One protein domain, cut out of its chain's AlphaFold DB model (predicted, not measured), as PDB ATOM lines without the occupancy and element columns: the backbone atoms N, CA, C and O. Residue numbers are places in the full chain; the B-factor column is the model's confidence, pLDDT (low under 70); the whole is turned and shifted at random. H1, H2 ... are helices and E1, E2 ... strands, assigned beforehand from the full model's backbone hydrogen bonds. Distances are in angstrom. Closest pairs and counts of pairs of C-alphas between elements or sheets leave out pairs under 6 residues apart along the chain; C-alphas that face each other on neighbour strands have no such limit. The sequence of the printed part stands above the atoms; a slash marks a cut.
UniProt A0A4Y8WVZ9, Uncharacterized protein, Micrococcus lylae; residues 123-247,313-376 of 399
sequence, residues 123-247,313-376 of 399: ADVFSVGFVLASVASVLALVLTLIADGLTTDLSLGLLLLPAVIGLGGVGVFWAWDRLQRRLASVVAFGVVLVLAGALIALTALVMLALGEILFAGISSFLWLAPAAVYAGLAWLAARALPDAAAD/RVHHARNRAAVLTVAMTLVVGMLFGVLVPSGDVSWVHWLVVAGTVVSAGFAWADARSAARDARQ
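Overview. This is residues 123 to 247 and 313 to 376 of the 399 residues of an uncharacterized protein of Micrococcus lylae (UniProt A0A4Y8WVZ9). Five long helices, H1, H2, H3, H4 and H6, make an up-and-down bundle, each running against the one before, with H7 folded back along H6 and a short ribbon of E1 and E2 at one end. The 189 printed residues hold seven named helices and two strands, mostly helix, in the order H1 E1 H2 H3 E2 H4 H5 H6 H7; the sheet is antiparallel. The whole is compact, with a radius of gyration of the C-alphas of 18.4 A, and spans 58 by 41 by 26 A.

Arrangement. H1, residues 123 to 147, touches H2, residues 156 to 180, at a steep tilt of 39 degrees, closest at C-alphas Gly 129 and Leu 167, 4.4 A. H1 touches H4, residues 220 to 240, at a shallow tilt of 8 degrees, closest at C-alphas Ser 134 and Ala 227, 4.1 A. In the pair E1, residues 151 to 155, and E2, residues 213 to 219, N 152 and O 218 are within hydrogen-bond range at 2.8 A. H2 and H3, residues 185 to 209, form a helical hairpin, closest at C-alphas Gly 157 and Met 207, 4.7 A. H6, residues 313 to 342, touches H3 with residues 330 to 338 alone, closest at C-alphas Val 338 and Ala 204, 6.7 A. H6 and H7, residues 347 to 376, form a helical hairpin, closest at C-alphas Ala 317 and Ala 367, 4.7 A. H5, residues 244 to 247, touches no helix. Every O i to N i+4 pair is within hydrogen-bond range in H1 and H3, with 19 of 21 in H2, 14 of 17 in H4, 24 of 26 in H6 and 25 of 26 in H7.

Along the chain. H1 begins at C-alpha 123 (21.902, 9.903, 14.830) and is 35.5 A long; H6 measures 44.8 A. H7, 43.0 A, ends at C-alpha 376 (1.005, 42.605, 2.952).

Size, cuts and confidence. Residues 248 to 312 are not printed, a gap of 27.7 A between C-alphas 247 and 313. Of the links printed whole, none is long. Residues 242 to 247 and 336 to 343 are among those with pLDDT under 70.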
ATOM      1  N   ALA A 123      20.550   9.370  14.993       76.62
ATOM      2  CA  ALA A 123      21.902   9.903  14.830       76.62
ATOM      3  C   ALA A 123      21.950  11.414  15.074       76.62
ATOM      4  O   ALA A 123      22.821  11.882  15.807       76.62
ATOM      5  N   ASP A 124      20.980  12.152  14.531       75.12
ATOM      6  CA  ASP A 124      20.870  13.599  14.715       75.12
ATOM      7  C   ASP A 124      20.606  13.946  16.178       75.12
ATOM      8  O   ASP A 124      21.209  14.877  16.702       75.12
ATOM      9  N   VAL A 125      19.781  13.157  16.876       80.06
ATOM     10  CA  VAL A 125      19.515  13.354  18.311       80.06
ATOM     11  C   VAL A 125      20.792  13.262  19.131       80.06
ATOM     12  O   VAL A 125      21.071  14.147  19.938       80.06
ATOM     13  N   PHE A 126      21.581  12.207  18.920       83.38
ATOM     14  CA  PHE A 126      22.832  12.029  19.650       83.38
ATOM     15  C   PHE A 126      23.875  13.063  19.232       83.38
ATOM     16  O   PHE A 126      24.485  13.683  20.095       83.38
ATOM     17  N   SER A 127      24.054  13.298  17.931       81.25
ATOM     18  CA  SER A 127      25.023  14.268  17.416       81.25
ATOM     19  C   SER A 127      24.732  15.679  17.932       81.25
ATOM     20  O   SER A 127      25.577  16.286  18.591       81.25
ATOM     21  N   VAL A 128      23.507  16.176  17.731       79.06
ATOM     22  CA  VAL A 128      23.089  17.507  18.193       79.06
ATOM     23  C   VAL A 128      23.073  17.569  19.718       79.06
ATOM     24  O   VAL A 128      23.553  18.545  20.290       79.06
ATOM     25  N   GLY A 129      22.586  16.523  20.391       82.88
ATOM     26  CA  GLY A 129      22.568  16.456  21.850       82.88
ATOM     27  C   GLY A 129      23.965  16.538  22.463       82.88
ATOM     28  O   GLY A 129      24.172  17.288  23.416       82.88
ATOM     29  N   PHE A 130      24.954  15.853  21.883       88.19
ATOM     30  CA  PHE A 130      26.349  15.943  22.313       88.19
ATOM     31  C   PHE A 130      27.004  17.284  21.952       88.19
ATOM     32  O   PHE A 130      27.769  17.811  22.757       88.19
ATOM     33  N   VAL A 131      26.683  17.889  20.804       82.31
ATOM     34  CA  VAL A 131      27.141  19.258  20.493       82.31
ATOM     35  C   VAL A 131      26.615  20.246  21.534       82.31
ATOM     36  O   VAL A 131      27.389  21.034  22.075       82.31
ATOM     37  N   LEU A 132      25.328  20.177  21.877       80.75
ATOM     38  CA  LEU A 132      24.741  21.029  22.911       80.75
ATOM     39  C   LEU A 132      25.347  20.760  24.292       80.75
ATOM     40  O   LEU A 132      25.614  21.711  25.020       80.75
ATOM     41  N   ALA A 133      25.638  19.502  24.632       85.50
ATOM     42  CA  ALA A 133      26.352  19.153  25.862       85.50
ATOM     43  C   ALA A 133      27.785  19.720  25.890       85.50
ATOM     44  O   ALA A 133      28.260  20.167  26.937       85.50
ATOM     45  N   SER A 134      28.468  19.755  24.741       85.44
ATOM     46  CA  SER A 134      29.789  20.376  24.595       85.44
ATOM     47  C   SER A 134      29.716  21.887  24.827       85.44
ATOM     48  O   SER A 134      30.443  22.420  25.665       85.44
ATOM     49  N   VAL A 135      28.767  22.570  24.177       79.38
ATOM     50  CA  VAL A 135      28.529  24.011  24.368       79.38
ATOM     51  C   VAL A 135      28.135  24.323  25.811       79.38
ATOM     52  O   VAL A 135      28.662  25.263  26.399       79.38
ATOM     53  N   ALA A 136      27.259  23.519  26.414       81.75
ATOM     54  CA  ALA A 136      26.857  23.677  27.806       81.75
ATOM     55  C   ALA A 136      28.034  23.470  28.776       81.75
ATOM     56  O   ALA A 136      28.132  24.194  29.762       81.75
ATOM     57  N   SER A 137      28.970  22.562  28.474       86.19
ATOM     58  CA  SER A 137      30.220  22.414  29.239       86.19
ATOM     59  C   SER A 137      31.110  23.659  29.148       86.19
ATOM     60  O   SER A 137      31.658  24.100  30.154       86.19
ATOM     61  N   VAL A 138      31.228  24.270  27.964       83.94
ATOM     62  CA  VAL A 138      31.967  25.536  27.790       83.94
ATOM     63  C   VAL A 138      31.268  26.684  28.517       83.94
ATOM     64  O   VAL A 138      31.923  27.527  29.123       83.94
ATOM     65  N   LEU A 139      29.937  26.715  28.509       81.69
ATOM     66  CA  LEU A 139      29.187  27.699  29.280       81.69
ATOM     67  C   LEU A 139      29.415  27.508  30.789       81.69
ATOM     68  O   LEU A 139      29.647  28.488  31.487       81.69
ATOM     69  N   ALA A 140      29.424  26.266  31.280       81.69
ATOM     70  CA  ALA A 140      29.741  25.954  32.674       81.69
ATOM     71  C   ALA A 140      31.164  26.394  33.061       81.69
ATOM     72  O   ALA A 140      31.346  26.968  34.133       81.69
ATOM     73  N   LEU A 141      32.153  26.228  32.172       85.88
ATOM     74  CA  LEU A 141      33.495  26.799  32.349       85.88
ATOM     75  C   LEU A 141      33.439  28.315  32.557       85.88
ATOM     76  O   LEU A 141      34.030  28.831  33.496       85.88
ATOM     77  N   VAL A 142      32.743  29.039  31.680       82.81
ATOM     78  CA  VAL A 142      32.661  30.505  31.764       82.81
ATOM     79  C   VAL A 142      31.968  30.933  33.055       82.81
ATOM     80  O   VAL A 142      32.446  31.837  33.734       82.81
ATOM     81  N   LEU A 143      30.868  30.270  33.418       79.94
ATOM     82  CA  LEU A 143      30.120  30.576  34.634       79.94
ATOM     83  C   LEU A 143      30.949  30.308  35.899       79.94
ATOM     84  O   LEU A 143      30.997  31.174  36.765       79.94
ATOM     85  N   THR A 144      31.644  29.170  35.978       82.31
ATOM     86  CA  THR A 144      32.532  28.842  37.113       82.31
ATOM     87  C   THR A 144      33.731  29.785  37.190       82.31
ATOM     88  O   THR A 144      34.063  30.254  38.272       82.31
ATOM     89  N   LEU A 145      34.327  30.171  36.056       83.38
ATOM     90  CA  LEU A 145      35.395  31.179  36.026       83.38
ATOM     91  C   LEU A 145      34.941  32.544  36.560       83.38
ATOM     92  O   LEU A 145      35.727  33.237  37.201       83.38
ATOM     93  N   ILE A 146      33.696  32.940  36.285       81.56
ATOM     94  CA  ILE A 146      33.132  34.209  36.760       81.56
ATOM     95  C   ILE A 146      32.749  34.131  38.244       81.56
ATOM     96  O   ILE A 146      32.956  35.105  38.966       81.56
ATOM     97  N   ALA A 147      32.163  33.015  38.684       80.50
ATOM     98  CA  ALA A 147      31.630  32.856  40.035       80.50
ATOM     99  C   ALA A 147      32.710  32.484  41.064       80.50
ATOM    100  O   ALA A 147      32.831  33.152  42.088       80.50
ATOM    101  N   ASP A 148      33.510  31.461  40.758       82.81
ATOM    102  CA  ASP A 148      34.432  30.806  41.696       82.81
ATOM    103  C   ASP A 148      35.912  31.060  41.338       82.81
ATOM    104  O   ASP A 148      36.832  30.760  42.102       82.81
ATOM    105  N   GLY A 149      36.166  31.671  40.177       89.69
ATOM    106  CA  GLY A 149      37.507  31.978  39.693       89.69
ATOM    107  C   GLY A 149      38.201  30.766  39.068       89.69
ATOM    108  O   GLY A 149      37.600  29.959  38.360       89.69
ATOM    109  N   LEU A 150      39.515  30.651  39.281       91.50
ATOM    110  CA  LEU A 150      40.336  29.603  38.656       91.50
ATOM    111  C   LEU A 150      40.119  28.209  39.251       91.50
ATOM    112  O   LEU A 150      40.578  27.235  38.656       91.50
ATOM    113  N   THR A 151      39.457  28.111  40.401       90.19
ATOM    114  CA  THR A 151      39.229  26.857  41.117       90.19
ATOM    115  C   THR A 151      37.745  26.645  41.360       90.19
ATOM    116  O   THR A 151      37.060  27.576  41.761       90.19
ATOM    117  N   THR A 152      37.273  25.418  41.176       88.25
ATOM    118  CA  THR A 152      35.886  25.012  41.405       88.25
ATOM    119  C   THR A 152      35.852  23.697  42.170       88.25
ATOM    120  O   THR A 152      36.699  22.816  41.973       88.25
ATOM    121  N   ASP A 153      34.837  23.544  43.012       88.31
ATOM    122  CA  ASP A 153      34.496  22.254  43.598       88.31
ATOM    123  C   ASP A 153      33.639  21.484  42.593       88.31
ATOM    124  O   ASP A 153      32.661  22.010  42.055       88.31
ATOM    125  N   LEU A 154      34.039  20.251  42.285       83.88
ATOM    126  CA  LEU A 154      33.384  19.445  41.261       83.88
ATOM    127  C   LEU A 154      32.716  18.223  41.892       83.88
ATOM    128  O   LEU A 154      33.372  17.371  42.499       83.88
ATOM    129  N   SER A 155      31.408  18.110  41.684       89.06
ATOM    130  CA  SER A 155      30.640  16.892  41.941       89.06
ATOM    131  C   SER A 155      30.390  16.133  40.637       89.06
ATOM    132  O   SER A 155      30.392  16.704  39.539       89.06
ATOM    133  N   LEU A 156      30.157  14.822  40.740       87.81
ATOM    134  CA  LEU A 156      29.842  14.007  39.563       87.81
ATOM    135  C   LEU A 156      28.495  14.411  38.950       87.81
ATOM    136  O   LEU A 156      28.347  14.386  37.728       87.81
ATOM    137  N   GLY A 157      27.539  14.835  39.783       84.56
ATOM    138  CA  GLY A 157      26.269  15.395  39.326       84.56
ATOM    139  C   GLY A 157      26.476  16.617  38.431       84.56
ATOM    140  O   GLY A 157      25.911  16.675  37.338       84.56
ATOM    141  N   LEU A 158      27.351  17.545  38.839       83.12
ATOM    142  CA  LEU A 158      27.683  18.735  38.056       83.12
ATOM    143  C   LEU A 158      28.333  18.368  36.718       83.12
ATOM    144  O   LEU A 158      27.914  18.874  35.678       83.12
ATOM    145  N   LEU A 159      29.270  17.417  36.722       87.12
ATOM    146  CA  LEU A 159      29.951  16.965  35.507       87.12
ATOM    147  C   LEU A 159      29.001  16.315  34.481       87.12
ATOM    148  O   LEU A 159      29.202  16.469  33.278       87.12
ATOM    149  N   LEU A 160      27.967  15.597  34.934       87.94
ATOM    150  CA  LEU A 160      26.988  14.937  34.059       87.94
ATOM    151  C   LEU A 160      25.883  15.874  33.557       87.94
ATOM    152  O   LEU A 160      25.166  15.532  32.610       87.94
ATOM    153  N   LEU A 161      25.750  17.055  34.158       84.88
ATOM    154  CA  LEU A 161      24.671  17.987  33.870       84.88
ATOM    155  C   LEU A 161      24.579  18.388  32.388       84.88
ATOM    156  O   LEU A 161      23.484  18.294  31.828       84.88
ATOM    157  N   PRO A 162      25.682  18.755  31.701       86.69
ATOM    158  CA  PRO A 162      25.616  19.125  30.290       86.69
ATOM    159  C   PRO A 162      25.108  17.989  29.398       86.69
ATOM    160  O   PRO A 162      24.356  18.247  28.459       86.69
ATOM    161  N   ALA A 163      25.457  16.733  29.702       88.00
ATOM    162  CA  ALA A 163      24.951  15.576  28.963       88.00
ATOM    163  C   ALA A 163      23.452  15.370  29.173       88.00
ATOM    164  O   ALA A 163      22.738  15.140  28.197       88.00
ATOM    165  N   VAL A 164      22.966  15.467  30.416       87.69
ATOM    166  CA  VAL A 164      21.533  15.321  30.720       87.69
ATOM    167  C   VAL A 164      20.727  16.415  30.019       87.69
ATOM    168  O   VAL A 164      19.724  16.106  29.381       87.69
ATOM    169  N   ILE A 165      21.194  17.668  30.049       80.88
ATOM    170  CA  ILE A 165      20.544  18.781  29.340       80.88
ATOM    171  C   ILE A 165      20.586  18.563  27.828       80.88
ATOM    172  O   ILE A 165      19.553  18.652  27.167       80.88
ATOM    173  N   GLY A 166      21.770  18.292  27.276       81.06
ATOM    174  CA  GLY A 166      21.976  18.174  25.837       81.06
ATOM    175  C   GLY A 166      21.177  17.020  25.240       81.06
ATOM    176  O   GLY A 166      20.364  17.223  24.340       81.06
ATOM    177  N   LEU A 167      21.342  15.810  25.778       86.31
ATOM    178  CA  LEU A 167      20.633  14.623  25.296       86.31
ATOM    179  C   LEU A 167      19.154  14.643  25.671       86.31
ATOM    180  O   LEU A 167      18.316  14.277  24.852       86.31
ATOM    181  N   GLY A 168      18.821  15.074  26.886       83.44
ATOM    182  CA  GLY A 168      17.442  15.145  27.350       83.44
ATOM    183  C   GLY A 168      16.628  16.166  26.565       83.44
ATOM    184  O   GLY A 168      15.549  15.839  26.084       83.44
ATOM    185  N   GLY A 169      17.158  17.374  26.365       79.56
ATOM    186  CA  GLY A 169      16.489  18.428  25.607       79.56
ATOM    187  C   GLY A 169      16.237  18.028  24.154       79.56
ATOM    188  O   GLY A 169      15.108  18.132  23.670       79.56
ATOM    189  N   VAL A 170      17.256  17.493  23.470       80.50
ATOM    190  CA  VAL A 170      17.097  17.020  22.085       80.50
ATOM    191  C   VAL A 170      16.223  15.769  22.023       80.50
ATOM    192  O   VAL A 170      15.422  15.644  21.105       80.50
ATOM    193  N   GLY A 171      16.296  14.875  23.010       81.88
ATOM    194  CA  GLY A 171      15.433  13.698  23.111       81.88
ATOM    195  C   GLY A 171      13.957  14.056  23.300       81.88
ATOM    196  O   GLY A 171      13.099  13.467  22.646       81.88
ATOM    197  N   VAL A 172      13.650  15.061  24.127       80.94
ATOM    198  CA  VAL A 172      12.291  15.609  24.294       80.94
ATOM    199  C   VAL A 172      11.808  16.245  22.991       80.94
ATOM    200  O   VAL A 172      10.681  15.988  22.569       80.94
ATOM    201  N   PHE A 173      12.656  17.027  22.316       78.94
ATOM    202  CA  PHE A 173      12.327  17.615  21.015       78.94
ATOM    203  C   PHE A 173      12.114  16.550  19.928       78.94
ATOM    204  O   PHE A 173      11.180  16.631  19.135       78.94
ATOM    205  N   TRP A 174      12.934  15.507  19.915       81.62
ATOM    206  CA  TRP A 174      12.768  14.377  19.012       81.62
ATOM    207  C   TRP A 174      11.490  13.600  19.306       81.62
ATOM    208  O   TRP A 174      10.767  13.236  18.383       81.62
ATOM    209  N   ALA A 175      11.171  13.378  20.583       78.94
ATOM    210  CA  ALA A 175       9.918  12.761  20.985       78.94
ATOM    211  C   ALA A 175       8.724  13.617  20.548       78.94
ATOM    212  O   ALA A 175       7.764  13.065  20.024       78.94
ATOM    213  N   TRP A 176       8.802  14.945  20.678       78.88
ATOM    214  CA  TRP A 176       7.805  15.872  20.142       78.88
ATOM    215  C   TRP A 176       7.619  15.702  18.633       78.88
ATOM    216  O   TRP A 176       6.499  15.454  18.201       78.88
ATOM    217  N   ASP A 177       8.696  15.768  17.843       73.31
ATOM    218  CA  ASP A 177       8.653  15.604  16.382       73.31
ATOM    219  C   ASP A 177       8.080  14.226  15.998       73.31
ATOM    220  O   ASP A 177       7.164  14.095  15.183       73.31
ATOM    221  N   ARG A 178       8.533  13.164  16.673       73.44
ATOM    222  CA  ARG A 178       8.034  11.794  16.497       73.44
ATOM    223  C   ARG A 178       6.543  11.678  16.813       73.44
ATOM    224  O   ARG A 178       5.832  10.939  16.126       73.44
ATOM    225  N   LEU A 179       6.088  12.359  17.859       74.38
ATOM    226  CA  LEU A 179       4.733  12.261  18.378       74.38
ATOM    227  C   LEU A 179       3.755  13.134  17.600       74.38
ATOM    228  O   LEU A 179       2.666  12.660  17.287       74.38
ATOM    229  N   GLN A 180       4.164  14.340  17.201       70.44
ATOM    230  CA  GLN A 180       3.408  15.186  16.278       70.44
ATOM    231  C   GLN A 180       3.129  14.466  14.961       70.44
ATOM    232  O   GLN A 180       2.059  14.632  14.394       70.44
ATOM    233  N   ARG A 181       4.035  13.595  14.497       69.25
ATOM    234  CA  ARG A 181       3.809  12.798  13.278       69.25
ATOM    235  C   ARG A 181       2.684  11.762  13.409       69.25
ATOM    236  O   ARG A 181       2.195  11.297  12.378       69.25
ATOM    237  N   ARG A 182       2.310  11.362  14.632       68.81
ATOM    238  CA  ARG A 182       1.369  10.254  14.898       68.81
ATOM    239  C   ARG A 182       0.095  10.659  15.633       68.81
ATOM    240  O   ARG A 182      -0.907   9.971  15.476       68.81
ATOM    241  N   LEU A 183       0.134  11.705  16.453       73.94
ATOM    242  CA  LEU A 183      -0.960  12.108  17.334       73.94
ATOM    243  C   LEU A 183      -1.356  13.565  17.089       73.94
ATOM    244  O   LEU A 183      -0.540  14.381  16.667       73.94
ATOM    245  N   ALA A 184      -2.598  13.905  17.440       73.06
ATOM    246  CA  ALA A 184      -3.059  15.288  17.464       73.06
ATOM    247  C   ALA A 184      -2.164  16.159  18.368       73.06
ATOM    248  O   ALA A 184      -1.729  15.719  19.438       73.06
ATOM    249  N   SER A 185      -1.938  17.418  17.976       71.06
ATOM    250  CA  SER A 185      -0.977  18.322  18.627       71.06
ATOM    251  C   SER A 185      -1.198  18.488  20.138       71.06
ATOM    252  O   SER A 185      -0.231  18.635  20.879       71.06
ATOM    253  N   VAL A 186      -2.450  18.413  20.610       71.19
ATOM    254  CA  VAL A 186      -2.797  18.515  22.042       71.19
ATOM    255  C   VAL A 186      -2.254  17.328  22.842       71.19
ATOM    256  O   VAL A 186      -1.644  17.514  23.893       71.19
ATOM    257  N   VAL A 187      -2.425  16.105  22.331       77.19
ATOM    258  CA  VAL A 187      -1.915  14.893  22.989       77.19
ATOM    259  C   VAL A 187      -0.392  14.883  22.948       77.19
ATOM    260  O   VAL A 187       0.250  14.582  23.953       77.19
ATOM    261  N   ALA A 188       0.186  15.287  21.811       74.69
ATOM    262  CA  ALA A 188       1.629  15.424  21.694       74.69
ATOM    263  C   ALA A 188       2.195  16.392  22.747       74.69
ATOM    264  O   ALA A 188       3.247  16.130  23.327       74.69
ATOM    265  N   PHE A 189       1.467  17.476  23.039       74.00
ATOM    266  CA  PHE A 189       1.923  18.511  23.963       74.00
ATOM    267  C   PHE A 189       1.906  18.007  25.401       74.00
ATOM    268  O   PHE A 189       2.878  18.197  26.128       74.00
ATOM    269  N   GLY A 190       0.844  17.290  25.784       76.81
ATOM    270  CA  GLY A 190       0.753  16.652  27.097       76.81
ATOM    271  C   GLY A 190       1.910  15.684  27.359       76.81
ATOM    272  O   GLY A 190       2.550  15.760  28.404       76.81
ATOM    273  N   VAL A 191       2.239  14.818  26.394       79.62
ATOM    274  CA  VAL A 191       3.355  13.866  26.541       79.62
ATOM    275  C   VAL A 191       4.701  14.582  26.625       79.62
ATOM    276  O   VAL A 191       5.531  14.219  27.454       79.62
ATOM    277  N   VAL A 192       4.927  15.617  25.814       77.44
ATOM    278  CA  VAL A 192       6.169  16.405  25.876       77.44
ATOM    279  C   VAL A 192       6.318  17.121  27.208       77.44
ATOM    280  O   VAL A 192       7.415  17.130  27.760       77.44
ATOM    281  N   LEU A 193       5.233  17.665  27.762       78.50
ATOM    282  CA  LEU A 193       5.254  18.285  29.083       78.50
ATOM    283  C   LEU A 193       5.627  17.267  30.172       78.50
ATOM    284  O   LEU A 193       6.441  17.571  31.041       78.50
ATOM    285  N   VAL A 194       5.095  16.042  30.089       83.62
ATOM    286  CA  VAL A 194       5.462  14.938  30.992       83.62
ATOM    287  C   VAL A 194       6.934  14.550  30.830       83.62
ATOM    288  O   VAL A 194       7.631  14.403  31.832       83.62
ATOM    289  N   LEU A 195       7.440  14.427  29.598       83.06
ATOM    290  CA  LEU A 195       8.850  14.109  29.339       83.06
ATOM    291  C   LEU A 195       9.793  15.215  29.832       83.06
ATOM    292  O   LEU A 195      10.830  14.918  30.419       83.06
ATOM    293  N   ALA A 196       9.423  16.482  29.647       77.56
ATOM    294  CA  ALA A 196      10.174  17.619  30.167       77.56
ATOM    295  C   ALA A 196      10.183  17.632  31.705       77.56
ATOM    296  O   ALA A 196      11.238  17.814  32.311       77.56
ATOM    297  N   GLY A 197       9.041  17.362  32.345       77.94
ATOM    298  CA  GLY A 197       8.955  17.201  33.798       77.94
ATOM    299  C   GLY A 197       9.812  16.041  34.314       77.94
ATOM    300  O   GLY A 197      10.538  16.198  35.295       77.94
ATOM    301  N   ALA A 198       9.801  14.901  33.619       84.12
ATOM    302  CA  ALA A 198      10.650  13.755  33.940       84.12
ATOM    303  C   ALA A 198      12.144  14.082  33.789       84.12
ATOM    304  O   ALA A 198      12.944  13.652  34.617       84.12
ATOM    305  N   LEU A 199      12.524  14.877  32.783       83.75
ATOM    306  CA  LEU A 199      13.898  15.345  32.606       83.75
ATOM    307  C   LEU A 199      14.347  16.257  33.756       83.75
ATOM    308  O   LEU A 199      15.457  16.095  34.265       83.75
ATOM    309  N   ILE A 200      13.485  17.176  34.205       80.19
ATOM    310  CA  ILE A 200      13.755  18.021  35.380       80.19
ATOM    311  C   ILE A 200      13.917  17.151  36.634       80.19
ATOM    312  O   ILE A 200      14.878  17.320  37.381       80.19
ATOM    313  N   ALA A 201      13.020  16.184  36.848       81.81
ATOM    314  CA  ALA A 201      13.093  15.277  37.993       81.81
ATOM    315  C   ALA A 201      14.362  14.408  37.968       81.81
ATOM    316  O   ALA A 201      15.024  14.263  38.992       81.81
ATOM    317  N   LEU A 202      14.740  13.876  36.799       83.06
ATOM    318  CA  LEU A 202      15.978  13.115  36.612       83.06
ATOM    319  C   LEU A 202      17.206  13.972  36.917       83.06
ATOM    320  O   LEU A 202      18.123  13.519  37.593       83.06
ATOM    321  N   THR A 203      17.209  15.215  36.450       79.88
ATOM    322  CA  THR A 203      18.276  16.180  36.718       79.88
ATOM    323  C   THR A 203      18.430  16.433  38.219       79.88
ATOM    324  O   THR A 203      19.536  16.341  38.750       79.88
ATOM    325  N   ALA A 204      17.321  16.699  38.917       78.94
ATOM    326  CA  ALA A 204      17.321  16.884  40.366       78.94
ATOM    327  C   ALA A 204      17.797  15.620  41.099       78.94
ATOM    328  O   ALA A 204      18.601  15.711  42.023       78.94
ATOM    329  N   LEU A 205      17.366  14.435  40.657       82.88
ATOM    330  CA  LEU A 205      17.800  13.159  41.221       82.88
ATOM    331  C   LEU A 205      19.306  12.930  41.034       82.88
ATOM    332  O   LEU A 205      19.974  12.529  41.980       82.88
ATOM    333  N   VAL A 206      19.845  13.203  39.841       81.50
ATOM    334  CA  VAL A 206      21.286  13.111  39.550       81.50
ATOM    335  C   VAL A 206      22.074  14.042  40.469       81.50
ATOM    336  O   VAL A 206      23.084  13.626  41.028       81.50
ATOM    337  N   MET A 207      21.589  15.265  40.682       80.25
ATOM    338  CA  MET A 207      22.218  16.216  41.602       80.25
ATOM    339  C   MET A 207      22.170  15.761  43.055       80.25
ATOM    340  O   MET A 207      23.175  15.852  43.749       80.25
ATOM    341  N   LEU A 208      21.033  15.238  43.514       82.88
ATOM    342  CA  LEU A 208      20.882  14.749  44.884       82.88
ATOM    343  C   LEU A 208      21.713  13.486  45.144       82.88
ATOM    344  O   LEU A 208      22.308  13.354  46.207       82.88
ATOM    345  N   ALA A 209      21.765  12.562  44.183       84.56
ATOM    346  CA  ALA A 209      22.454  11.283  44.334       84.56
ATOM    347  C   ALA A 209      23.976  11.389  44.149       84.56
ATOM    348  O   ALA A 209      24.714  10.603  44.734       84.56
ATOM    349  N   LEU A 210      24.440  12.327  43.317       86.12
ATOM    350  CA  LEU A 210      25.847  12.469  42.921       86.12
ATOM    351  C   LEU A 210      26.434  13.840  43.294       86.12
ATOM    352  O   LEU A 210      27.423  14.276  42.697       86.12
ATOM    353  N   GLY A 211      25.799  14.533  44.238       78.62
ATOM    354  CA  GLY A 211      26.155  15.887  44.665       78.62
ATOM    355  C   GLY A 211      27.346  15.961  45.617       78.62
ATOM    356  O   GLY A 211      27.812  17.061  45.904       78.62
ATOM    357  N   GLU A 212      27.858  14.823  46.092       84.12
ATOM    358  CA  GLU A 212      29.064  14.798  46.915       84.12
ATOM    359  C   GLU A 212      30.250  15.389  46.141       84.12
ATOM    360  O   GLU A 212      30.492  15.064  44.972       84.12
ATOM    361  N   ILE A 213      30.978  16.292  46.799       81.62
ATOM    362  CA  ILE A 213      32.167  16.929  46.236       81.62
ATOM    363  C   ILE A 213      33.228  15.839  46.080       81.62
ATOM    364  O   ILE A 213      33.778  15.352  47.066       81.62
ATOM    365  N   LEU A 214      33.510  15.449  44.838       80.06
ATOM    366  CA  LEU A 214      34.547  14.461  44.545       80.06
ATOM    367  C   LEU A 214      35.934  15.087  44.621       80.06
ATOM    368  O   LEU A 214      36.895  14.440  45.033       80.06
ATOM    369  N   PHE A 215      36.028  16.347  44.206       83.19
ATOM    370  CA  PHE A 215      37.278  17.070  44.183       83.19
ATOM    371  C   PHE A 215      37.060  18.528  44.560       83.19
ATOM    372  O   PHE A 215      36.268  19.223  43.923       83.19
ATOM    373  N   ALA A 216      37.792  18.975  45.575       87.12
ATOM    374  CA  ALA A 216      37.791  20.362  46.004       87.12
ATOM    375  C   ALA A 216      38.954  21.132  45.364       87.12
ATOM    376  O   ALA A 216      40.062  20.600  45.244       87.12
ATOM    377  N   GLY A 217      38.707  22.382  44.968       86.12
ATOM    378  CA  GLY A 217      39.742  23.292  44.466       86.12
ATOM    379  C   GLY A 217      40.408  22.871  43.148       86.12
ATOM    380  O   GLY A 217      41.563  23.226  42.900       86.12
ATOM    381  N   ILE A 218      39.718  22.109  42.293       89.50
ATOM    382  CA  ILE A 218      40.243  21.753  40.970       89.50
ATOM    383  C   ILE A 218      40.169  22.951  40.030       89.50
ATOM    384  O   ILE A 218      39.251  23.757  40.093       89.50
ATOM    385  N   SER A 219      41.128  23.039  39.109       91.50
ATOM    386  CA  SER A 219      41.123  24.026  38.033       91.50
ATOM    387  C   SER A 219      39.804  24.033  37.247       91.50
ATOM    388  O   SER A 219      39.427  23.013  36.662       91.50
ATOM    389  N   SER A 220      39.153  25.194  37.141       88.62
ATOM    390  CA  SER A 220      37.914  25.381  36.368       88.62
ATOM    391  C   SER A 220      38.082  24.961  34.902       88.62
ATOM    392  O   SER A 220      37.142  24.472  34.280       88.62
ATOM    393  N   PHE A 221      39.308  25.021  34.361       90.62
ATOM    394  CA  PHE A 221      39.639  24.533  33.016       90.62
ATOM    395  C   PHE A 221      39.351  23.039  32.797       90.62
ATOM    396  O   PHE A 221      39.304  22.604  31.645       90.62
ATOM    397  N   LEU A 222      39.107  22.253  33.854       90.88
ATOM    398  CA  LEU A 222      38.685  20.858  33.732       90.88
ATOM    399  C   LEU A 222      37.406  20.704  32.893       90.88
ATOM    400  O   LEU A 222      37.266  19.688  32.221       90.88
ATOM    401  N   TRP A 223      36.533  21.716  32.830       88.69
ATOM    402  CA  TRP A 223      35.350  21.737  31.956       88.69
ATOM    403  C   TRP A 223      35.655  21.608  30.453       88.69
ATOM    404  O   TRP A 223      34.782  21.215  29.676       88.69
ATOM    405  N   LEU A 224      36.896  21.859  30.023       91.06
ATOM    406  CA  LEU A 224      37.320  21.594  28.644       91.06
ATOM    407  C   LEU A 224      37.371  20.093  28.328       91.06
ATOM    408  O   LEU A 224      37.151  19.706  27.181       91.06
ATOM    409  N   ALA A 225      37.617  19.241  29.328       92.38
ATOM    410  CA  ALA A 225      37.644  17.794  29.150       92.38
ATOM    411  C   ALA A 225      36.268  17.214  28.755       92.38
ATOM    412  O   ALA A 225      36.196  16.595  27.692       92.38
ATOM    413  N   PRO A 226      35.162  17.422  29.506       88.62
ATOM    414  CA  PRO A 226      33.842  16.966  29.077       88.62
ATOM    415  C   PRO A 226      33.413  17.638  27.767       88.62
ATOM    416  O   PRO A 226      32.863  16.957  26.906       88.62
ATOM    417  N   ALA A 227      33.746  18.918  27.540       88.94
ATOM    418  CA  ALA A 227      33.465  19.580  26.265       88.94
ATOM    419  C   ALA A 227      34.107  18.842  25.073       88.94
ATOM    420  O   ALA A 227      33.427  18.574  24.076       88.94
ATOM    421  N   ALA A 228      35.386  18.466  25.190       92.19
ATOM    422  CA  ALA A 228      36.105  17.697  24.178       92.19
ATOM    423  C   ALA A 228      35.557  16.267  24.029       92.19
ATOM    424  O   ALA A 228      35.398  15.790  22.905       92.19
ATOM    425  N   VAL A 229      35.215  15.599  25.138       94.50
ATOM    426  CA  VAL A 229      34.594  14.263  25.126       94.50
ATOM    427  C   VAL A 229      33.265  14.295  24.375       94.50
ATOM    428  O   VAL A 229      33.057  13.481  23.477       94.50
ATOM    429  N   TYR A 230      32.385  15.254  24.672       91.00
ATOM    430  CA  TYR A 230      31.105  15.380  23.978       91.00
ATOM    431  C   TYR A 230      31.283  15.740  22.502       91.00
ATOM    432  O   TYR A 230      30.606  15.161  21.659       91.00
ATOM    433  N   ALA A 231      32.236  16.608  22.150       87.06
ATOM    434  CA  ALA A 231      32.546  16.886  20.747       87.06
ATOM    435  C   ALA A 231      33.023  15.624  19.999       87.06
ATOM    436  O   ALA A 231      32.588  15.358  18.877       87.06
ATOM    437  N   GLY A 232      33.866  14.804  20.638       91.62
ATOM    438  CA  GLY A 232      34.304  13.514  20.101       91.62
ATOM    439  C   GLY A 232      33.155  12.514  19.938       91.62
ATOM    440  O   GLY A 232      33.061  11.849  18.906       91.62
ATOM    441  N   LEU A 233      32.245  12.444  20.916       90.56
ATOM    442  CA  LEU A 233      31.045  11.606  20.844       90.56
ATOM    443  C   LEU A 233      30.074  12.075  19.756       90.56
ATOM    444  O   LEU A 233      29.529  11.234  19.047       90.56
ATOM    445  N   ALA A 234      29.899  13.386  19.569       85.81
ATOM    446  CA  ALA A 234      29.104  13.940  18.476       85.81
ATOM    447  C   ALA A 234      29.679  13.538  17.111       85.81
ATOM    448  O   ALA A 234      28.962  13.025  16.251       85.81
ATOM    449  N   TRP A 235      30.996  13.699  16.939       88.69
ATOM    450  CA  TRP A 235      31.699  13.288  15.723       88.69
ATOM    451  C   TRP A 235      31.561  11.784  15.459       88.69
ATOM    452  O   TRP A 235      31.321  11.368  14.323       88.69
ATOM    453  N   LEU A 236      31.668  10.960  16.506       89.25
ATOM    454  CA  LEU A 236      31.505   9.514  16.398       89.25
ATOM    455  C   LEU A 236      30.060   9.132  16.048       89.25
ATOM    456  O   LEU A 236      29.861   8.303  15.162       89.25
ATOM    457  N   ALA A 237      29.064   9.746  16.690       85.06
ATOM    458  CA  ALA A 237      27.647   9.504  16.426       85.06
ATOM    459  C   ALA A 237      27.290   9.814  14.966       85.06
ATOM    460  O   ALA A 237      26.687   8.978  14.294       85.06
ATOM    461  N   ALA A 238      27.761  10.955  14.450       79.12
ATOM    462  CA  ALA A 238      27.579  11.358  13.057       79.12
ATOM    463  C   ALA A 238      28.234  10.396  12.046       79.12
ATOM    464  O   ALA A 238      27.861  10.370  10.875       79.12
ATOM    465  N   ARG A 239      29.232   9.611  12.473       83.31
ATOM    466  CA  ARG A 239      29.945   8.660  11.611       83.31
ATOM    467  C   ARG A 239      29.421   7.228  11.727       83.31
ATOM    468  O   ARG A 239      29.528   6.471  10.764       83.31
ATOM    469  N   ALA A 240      28.936   6.841  12.904       83.94
ATOM    470  CA  ALA A 240      28.611   5.459  13.238       83.94
ATOM    471  C   ALA A 240      27.132   5.110  13.041       83.94
ATOM    472  O   ALA A 240      26.829   3.958  12.731       83.94
ATOM    473  N   LEU A 241      26.213   6.065  13.228       75.50
ATOM    474  CA  LEU A 241      24.793   5.784  13.063       75.50
ATOM    475  C   LEU A 241      24.381   5.957  11.589       75.50
ATOM    476  O   LEU A 241      24.633   7.007  11.004       75.50
ATOM    477  N   PRO A 242      23.763   4.936  10.969       64.81
ATOM    478  CA  PRO A 242      23.291   5.028   9.594       64.81
ATOM    479  C   PRO A 242      22.100   5.985   9.479       64.81
ATOM    480  O   PRO A 242      21.178   5.943  10.297       64.81
ATOM    481  N   ASP A 243      22.090   6.791   8.415       59.75
ATOM    482  CA  ASP A 243      20.951   7.642   8.076       59.75
ATOM    483  C   ASP A 243      19.716   6.776   7.807       59.75
ATOM    484  O   ASP A 243      19.605   6.095   6.783       59.75
ATOM    485  N   ALA A 244      18.738   6.848   8.711       53.38
ATOM    486  CA  ALA A 244      17.438   6.193   8.555       53.38
ATOM    487  C   ALA A 244      16.625   6.742   7.359       53.38
ATOM    488  O   ALA A 244      15.555   6.229   7.038       53.38
ATOM    489  N   ALA A 245      17.132   7.771   6.673       52.00
ATOM    490  CA  ALA A 245      16.529   8.359   5.483       52.00
ATOM    491  C   ALA A 245      16.456   7.397   4.278       52.00
ATOM    492  O   ALA A 245      15.726   7.677   3.329       52.00
ATOM    493  N   ALA A 246      17.159   6.257   4.311       46.03
ATOM    494  CA  ALA A 246      17.174   5.285   3.215       46.03
ATOM    495  C   ALA A 246      15.812   4.618   2.928       46.03
ATOM    496  O   ALA A 246      15.596   4.175   1.804       46.03
ATOM    497  N   ASP A 247      14.883   4.593   3.890       49.28
ATOM    498  CA  ASP A 247      13.585   3.904   3.746       49.28
ATOM    499  C   ASP A 247      12.469   4.792   3.160       49.28
ATOM    500  O   ASP A 247      11.312   4.396   3.044       49.28
ATOM    501  N   ARG A 313       5.236  29.819   6.101       78.06
ATOM    502  CA  ARG A 313       6.350  30.440   6.839       78.06
ATOM    503  C   ARG A 313       5.915  30.973   8.207       78.06
ATOM    504  O   ARG A 313       6.696  30.938   9.156       78.06
ATOM    505  N   VAL A 314       4.669  31.441   8.333       83.00
ATOM    506  CA  VAL A 314       4.144  31.989   9.589       83.00
ATOM    507  C   VAL A 314       3.964  30.876  10.610       83.00
ATOM    508  O   VAL A 314       4.339  31.042  11.773       83.00
ATOM    509  N   HIS A 315       3.400  29.742  10.192       79.69
ATOM    510  CA  HIS A 315       3.244  28.587  11.069       79.69
ATOM    511  C   HIS A 315       4.602  28.042  11.524       79.69
ATOM    512  O   HIS A 315       4.807  27.843  12.723       79.69
ATOM    513  N   HIS A 316       5.557  27.914  10.599       78.69
ATOM    514  CA  HIS A 316       6.914  27.471  10.915       78.69
ATOM    515  C   HIS A 316       7.608  28.385  11.939       78.69
ATOM    516  O   HIS A 316       8.098  27.914  12.969       78.69
ATOM    517  N   ALA A 317       7.603  29.703  11.704       75.19
ATOM    518  CA  ALA A 317       8.228  30.670  12.605       75.19
ATOM    519  C   ALA A 317       7.587  30.655  14.005       75.19
ATOM    520  O   ALA A 317       8.288  30.710  15.016       75.19
ATOM    521  N   ARG A 318       6.257  30.503  14.087       80.00
ATOM    522  CA  ARG A 318       5.534  30.364  15.364       80.00
ATOM    523  C   ARG A 318       5.894  29.082  16.104       80.00
ATOM    524  O   ARG A 318       6.158  29.147  17.302       80.00
ATOM    525  N   ASN A 319       5.930  27.943  15.413       74.25
ATOM    526  CA  ASN A 319       6.319  26.669  16.017       74.25
ATOM    527  C   ASN A 319       7.750  26.742  16.561       74.25
ATOM    528  O   ASN A 319       7.992  26.367  17.707       74.25
ATOM    529  N   ARG A 320       8.682  27.311  15.788       74.56
ATOM    530  CA  ARG A 320      10.063  27.543  16.226       74.56
ATOM    531  C   ARG A 320      10.131  28.454  17.453       74.56
ATOM    532  O   ARG A 320      10.824  28.119  18.410       74.56
ATOM    533  N   ALA A 321       9.402  29.571  17.460       72.75
ATOM    534  CA  ALA A 321       9.357  30.483  18.604       72.75
ATOM    535  C   ALA A 321       8.785  29.811  19.861       72.75
ATOM    536  O   ALA A 321       9.338  29.975  20.949       72.75
ATOM    537  N   ALA A 322       7.725  29.011  19.719       74.56
ATOM    538  CA  ALA A 322       7.139  28.252  20.820       74.56
ATOM    539  C   ALA A 322       8.130  27.224  21.391       74.56
ATOM    540  O   ALA A 322       8.360  27.210  22.599       74.56
ATOM    541  N   VAL A 323       8.775  26.425  20.531       70.12
ATOM    542  CA  VAL A 323       9.795  25.443  20.940       70.12
ATOM    543  C   VAL A 323      10.960  26.124  21.654       70.12
ATOM    544  O   VAL A 323      11.346  25.689  22.737       70.12
ATOM    545  N   LEU A 324      11.493  27.215  21.094       69.69
ATOM    546  CA  LEU A 324      12.570  27.978  21.726       69.69
ATOM    547  C   LEU A 324      12.140  28.546  23.079       69.69
ATOM    548  O   LEU A 324      12.900  28.463  24.034       69.69
ATOM    549  N   THR A 325      10.918  29.069  23.192       73.81
ATOM    550  CA  THR A 325      10.392  29.591  24.462       73.81
ATOM    551  C   THR A 325      10.311  28.489  25.520       73.81
ATOM    552  O   THR A 325      10.740  28.702  26.654       73.81
ATOM    553  N   VAL A 326       9.817  27.298  25.161       70.69
ATOM    554  CA  VAL A 326       9.775  26.139  26.067       70.69
ATOM    555  C   VAL A 326      11.187  25.728  26.479       70.69
ATOM    556  O   VAL A 326      11.456  25.614  27.671       70.69
ATOM    557  N   ALA A 327      12.108  25.576  25.524       69.38
ATOM    558  CA  ALA A 327      13.498  25.222  25.807       69.38
ATOM    559  C   ALA A 327      14.168  26.238  26.748       69.38
ATOM    560  O   ALA A 327      14.782  25.855  27.739       69.38
ATOM    561  N   MET A 328      13.986  27.534  26.492       72.94
ATOM    562  CA  MET A 328      14.504  28.609  27.339       72.94
ATOM    563  C   MET A 328      13.880  28.606  28.738       72.94
ATOM    564  O   MET A 328      14.585  28.800  29.725       72.94
ATOM    565  N   THR A 329      12.578  28.334  28.841       72.56
ATOM    566  CA  THR A 329      11.885  28.204  30.132       72.56
ATOM    567  C   THR A 329      12.438  27.029  30.932       72.56
ATOM    568  O   THR A 329      12.637  27.162  32.135       72.56
ATOM    569  N   LEU A 330      12.743  25.902  30.280       68.56
ATOM    570  CA  LEU A 330      13.381  24.755  30.927       68.56
ATOM    571  C   LEU A 330      14.794  25.091  31.409       68.56
ATOM    572  O   LEU A 330      15.130  24.761  32.540       68.56
ATOM    573  N   VAL A 331      15.594  25.792  30.598       72.31
ATOM    574  CA  VAL A 331      16.938  26.246  30.994       72.31
ATOM    575  C   VAL A 331      16.870  27.156  32.219       72.31
ATOM    576  O   VAL A 331      17.597  26.932  33.183       72.31
ATOM    577  N   VAL A 332      15.974  28.147  32.222       74.25
ATOM    578  CA  VAL A 332      15.784  29.047  33.371       74.25
ATOM    579  C   VAL A 332      15.270  28.278  34.586       74.25
ATOM    580  O   VAL A 332      15.834  28.400  35.669       74.25
ATOM    581  N   GLY A 333      14.230  27.460  34.423       70.44
ATOM    582  CA  GLY A 333      13.652  26.675  35.513       70.44
ATOM    583  C   GLY A 333      14.665  25.723  36.139       70.44
ATOM    584  O   GLY A 333      14.704  25.577  37.354       70.44
ATOM    585  N   MET A 334      15.537  25.134  35.326       68.06
ATOM    586  CA  MET A 334      16.620  24.283  35.792       68.06
ATOM    587  C   MET A 334      17.716  25.079  36.503       68.06
ATOM    588  O   MET A 334      18.158  24.666  37.571       68.06
ATOM    589  N   LEU A 335      18.114  26.232  35.957       70.94
ATOM    590  CA  LEU A 335      19.091  27.112  36.593       70.94
ATOM    591  C   LEU A 335      18.618  27.517  37.998       70.94
ATOM    592  O   LEU A 335      19.361  27.381  38.962       70.94
ATOM    593  N   PHE A 336      17.364  27.947  38.138       69.44
ATOM    594  CA  PHE A 336      16.822  28.371  39.429       69.44
ATOM    595  C   PHE A 336      16.472  27.198  40.351       69.44
ATOM    596  O   PHE A 336      16.722  27.267  41.548       69.44
ATOM    597  N   GLY A 337      15.923  26.106  39.819       65.56
ATOM    598  CA  GLY A 337      15.522  24.945  40.616       65.56
ATOM    599  C   GLY A 337      16.696  24.133  41.168       65.56
ATOM    600  O   GLY A 337      16.555  23.514  42.218       65.56
ATOM    601  N   VAL A 338      17.845  24.139  40.481       62.69
ATOM    602  CA  VAL A 338      19.029  23.356  40.867       62.69
ATOM    603  C   VAL A 338      20.088  24.203  41.577       62.69
ATOM    604  O   VAL A 338      20.699  23.694  42.511       62.69
ATOM    605  N   LEU A 339      20.311  25.470  41.189       60.06
ATOM    606  CA  LEU A 339      21.401  26.283  41.761       60.06
ATOM    607  C   LEU A 339      20.985  27.200  42.921       60.06
ATOM    608  O   LEU A 339      21.842  27.587  43.706       60.06
ATOM    609  N   VAL A 340      19.699  27.527  43.081       63.28
ATOM    610  CA  VAL A 340      19.212  28.407  44.166       63.28
ATOM    611  C   VAL A 340      18.881  27.714  45.517       63.28
ATOM    612  O   VAL A 340      18.546  28.436  46.454       63.28
ATOM    613  N   PRO A 341      18.998  26.381  45.745       57.69
ATOM    614  CA  PRO A 341      18.738  25.799  47.073       57.69
ATOM    615  C   PRO A 341      19.576  26.381  48.225       57.69
ATOM    616  O   PRO A 341      19.165  26.279  49.378       57.69
ATOM    617  N   SER A 342      20.721  27.006  47.933       59.94
ATOM    618  CA  SER A 342      21.579  27.697  48.906       59.94
ATOM    619  C   SER A 342      21.110  29.115  49.277       59.94
ATOM    620  O   SER A 342      21.660  29.703  50.201       59.94
ATOM    621  N   GLY A 343      20.087  29.659  48.605       59.72
ATOM    622  CA  GLY A 343      19.485  30.965  48.910       59.72
ATOM    623  C   GLY A 343      20.132  32.178  48.228       59.72
ATOM    624  O   GLY A 343      19.527  33.250  48.224       59.72
ATOM    625  N   ASP A 344      21.292  32.020  47.584       70.50
ATOM    626  CA  ASP A 344      22.036  33.138  46.995       70.50
ATOM    627  C   ASP A 344      21.805  33.266  45.482       70.50
ATOM    628  O   ASP A 344      22.448  32.629  44.644       70.50
ATOM    629  N   VAL A 345      20.885  34.157  45.100       74.31
ATOM    630  CA  VAL A 345      20.690  34.550  43.697       74.31
ATOM    631  C   VAL A 345      21.778  35.549  43.287       74.31
ATOM    632  O   VAL A 345      21.660  36.752  43.508       74.31
ATOM    633  N   SER A 346      22.839  35.056  42.647       78.25
ATOM    634  CA  SER A 346      23.879  35.900  42.028       78.25
ATOM    635  C   SER A 346      23.359  36.684  40.805       78.25
ATOM    636  O   SER A 346      22.476  36.209  40.086       78.25
ATOM    637  N   TRP A 347      23.952  37.851  40.510       78.81
ATOM    638  CA  TRP A 347      23.662  38.693  39.330       78.81
ATOM    639  C   TRP A 347      23.776  37.943  37.993       78.81
ATOM    640  O   TRP A 347      23.077  38.269  37.033       78.81
ATOM    641  N   VAL A 348      24.610  36.901  37.939       72.38
ATOM    642  CA  VAL A 348      24.781  36.043  36.761       72.38
ATOM    643  C   VAL A 348      23.475  35.329  36.390       72.38
ATOM    644  O   VAL A 348      23.151  35.224  35.207       72.38
ATOM    645  N   HIS A 349      22.666  34.920  37.374       77.62
ATOM    646  CA  HIS A 349      21.357  34.307  37.123       77.62
ATOM    647  C   HIS A 349      20.427  35.268  36.379       77.62
ATOM    648  O   HIS A 349      19.745  34.873  35.433       77.62
ATOM    649  N   TRP A 350      20.448  36.551  36.753       81.69
ATOM    650  CA  TRP A 350      19.660  37.585  36.087       81.69
ATOM    651  C   TRP A 350      20.126  37.845  34.656       81.69
ATOM    652  O   TRP A 350      19.283  38.070  33.789       81.69
ATOM    653  N   LEU A 351      21.428  37.749  34.370       80.19
ATOM    654  CA  LEU A 351      21.919  37.823  32.994       80.19
ATOM    655  C   LEU A 351      21.452  36.649  32.138       80.19
ATOM    656  O   LEU A 351      21.061  36.863  30.992       80.19
ATOM    657  N   VAL A 352      21.449  35.428  32.680       78.44
ATOM    658  CA  VAL A 352      20.929  34.264  31.950       78.44
ATOM    659  C   VAL A 352      19.440  34.445  31.659       78.44
ATOM    660  O   VAL A 352      19.025  34.262  30.517       78.44
ATOM    661  N   VAL A 353      18.644  34.888  32.640       82.06
ATOM    662  CA  VAL A 353      17.216  35.206  32.439       82.06
ATOM    663  C   VAL A 353      17.025  36.304  31.397       82.06
ATOM    664  O   VAL A 353      16.181  36.178  30.514       82.06
ATOM    665  N   ALA A 354      17.812  37.376  31.454       82.81
ATOM    666  CA  ALA A 354      17.737  38.441  30.461       82.81
ATOM    667  C   ALA A 354      18.061  37.909  29.056       82.81
ATOM    668  O   ALA A 354      17.321  38.175  28.109       82.81
ATOM    669  N   GLY A 355      19.115  37.099  28.923       79.38
ATOM    670  CA  GLY A 355      19.507  36.469  27.663       79.38
ATOM    671  C   GLY A 355      18.434  35.535  27.099       79.38
ATOM    672  O   GLY A 355      18.149  35.582  25.899       79.38
ATOM    673  N   THR A 356      17.787  34.728  27.945       79.81
ATOM    674  CA  THR A 356      16.703  33.833  27.515       79.81
ATOM    675  C   THR A 356      15.450  34.604  27.099       79.81
ATOM    676  O   THR A 356      14.870  34.298  26.054       79.81
ATOM    677  N   VAL A 357      15.069  35.648  27.843       80.69
ATOM    678  CA  VAL A 357      13.940  36.531  27.506       80.69
ATOM    679  C   VAL A 357      14.189  37.267  26.189       80.69
ATOM    680  O   VAL A 357      13.311  37.291  25.328       80.69
ATOM    681  N   VAL A 358      15.390  37.820  25.992       83.62
ATOM    682  CA  VAL A 358      15.776  38.497  24.744       83.62
ATOM    683  C   VAL A 358      15.745  37.524  23.563       83.62
ATOM    684  O   VAL A 358      15.167  37.842  22.525       83.62
ATOM    685  N   SER A 359      16.285  36.315  23.729       78.31
ATOM    686  CA  SER A 359      16.293  35.282  22.683       78.31
ATOM    687  C   SER A 359      14.878  34.850  22.283       78.31
ATOM    688  O   SER A 359      14.558  34.783  21.094       78.31
ATOM    689  N   ALA A 360      13.998  34.615  23.264       78.88
ATOM    690  CA  ALA A 360      12.586  34.336  23.006       78.88
ATOM    691  C   ALA A 360      11.900  35.533  22.322       78.88
ATOM    692  O   ALA A 360      11.144  35.355  21.365       78.88
ATOM    693  N   GLY A 361      12.210  36.758  22.755       84.19
ATOM    694  CA  GLY A 361      11.722  37.998  22.156       84.19
ATOM    695  C   GLY A 361      12.080  38.134  20.675       84.19
ATOM    696  O   GLY A 361      11.202  38.463  19.875       84.19
ATOM    697  N   PHE A 362      13.323  37.821  20.292       84.94
ATOM    698  CA  PHE A 362      13.757  37.799  18.892       84.94
ATOM    699  C   PHE A 362      13.026  36.732  18.074       84.94
ATOM    700  O   PHE A 362      12.530  37.039  16.991       84.94
ATOM    701  N   ALA A 363      12.868  35.516  18.604       79.62
ATOM    702  CA  ALA A 363      12.122  34.461  17.916       79.62
ATOM    703  C   ALA A 363      10.651  34.858  17.667       79.62
ATOM    704  O   ALA A 363      10.103  34.631  16.588       79.62
ATOM    705  N   TRP A 364      10.011  35.520  18.635       88.44
ATOM    706  CA  TRP A 364       8.657  36.060  18.474       88.44
ATOM    707  C   TRP A 364       8.593  37.327  17.611       88.44
ATOM    708  O   TRP A 364       7.534  37.641  17.061       88.44
ATOM    709  N   ALA A 365       9.676  38.095  17.497       87.44
ATOM    710  CA  ALA A 365       9.765  39.200  16.548       87.44
ATOM    711  C   ALA A 365       9.792  38.674  15.105       87.44
ATOM    712  O   ALA A 365       9.012  39.162  14.292       87.44
ATOM    713  N   ASP A 366      10.573  37.625  14.844       79.88
ATOM    714  CA  ASP A 366      10.655  36.942  13.546       79.88
ATOM    715  C   ASP A 366       9.309  36.307  13.139       79.88
ATOM    716  O   ASP A 366       8.785  36.504  12.043       79.88
ATOM    717  N   ALA A 367       8.626  35.651  14.083       83.38
ATOM    718  CA  ALA A 367       7.270  35.153  13.844       83.38
ATOM    719  C   ALA A 367       6.255  36.276  13.533       83.38
ATOM    720  O   ALA A 367       5.260  36.050  12.835       83.38
ATOM    721  N   ARG A 368       6.477  37.492  14.053       88.75
ATOM    722  CA  ARG A 368       5.625  38.659  13.786       88.75
ATOM    723  C   ARG A 368       5.946  39.327  12.452       88.75
ATOM    724  O   ARG A 368       4.987  39.755  11.811       88.75
ATOM    725  N   SER A 369       7.212  39.429  12.039       87.19
ATOM    726  CA  SER A 369       7.581  39.926  10.701       87.19
ATOM    727  C   SER A 369       7.003  39.014   9.628       87.19
ATOM    728  O   SER A 369       6.193  39.486   8.839       87.19
ATOM    729  N   ALA A 370       7.217  37.698   9.728       84.19
ATOM    730  CA  ALA A 370       6.639  36.733   8.789       84.19
ATOM    731  C   ALA A 370       5.107  36.878   8.664       84.19
ATOM    732  O   ALA A 370       4.537  36.818   7.573       84.19
ATOM    733  N   ALA A 371       4.410  37.120   9.783       87.75
ATOM    734  CA  ALA A 371       2.963  37.331   9.793       87.75
ATOM    735  C   ALA A 371       2.509  38.692   9.226       87.75
ATOM    736  O   ALA A 371       1.328  38.838   8.893       87.75
ATOM    737  N   ARG A 372       3.382  39.704   9.192       91.56
ATOM    738  CA  ARG A 372       3.124  41.004   8.549       91.56
ATOM    739  C   ARG A 372       3.344  40.895   7.048       91.56
ATOM    740  O   ARG A 372       2.446  41.281   6.306       91.56
ATOM    741  N   ASP A 373       4.440  40.275   6.634       87.44
ATOM    742  CA  ASP A 373       4.796  40.093   5.225       87.44
ATOM    743  C   ASP A 373       3.713  39.277   4.507       87.44
ATOM    744  O   ASP A 373       3.177  39.688   3.480       87.44
ATOM    745  N   ALA A 374       3.249  38.188   5.134       85.38
ATOM    746  CA  ALA A 374       2.139  37.389   4.614       85.38
ATOM    747  C   ALA A 374       0.819  38.179   4.492       85.38
ATOM    748  O   ALA A 374       0.008  37.907   3.606       85.38
ATOM    749  N   ARG A 375       0.570  39.157   5.375       90.06
ATOM    750  CA  ARG A 375      -0.614  40.030   5.282       90.06
ATOM    751  C   ARG A 375      -0.472  41.059   4.168       90.06
ATOM    752  O   ARG A 375      -1.443  41.289   3.452       90.06
ATOM    753  N   GLN A 376       0.712  41.647   4.015       91.31
ATOM    754  CA  GLN A 376       1.005  42.605   2.952       91.31
ATOM    755  C   GLN A 376       0.895  41.949   1.573       91.31
ATOM    756  O   GLN A 376       0.194  42.478   0.716       91.31
TER     757      GLN A 376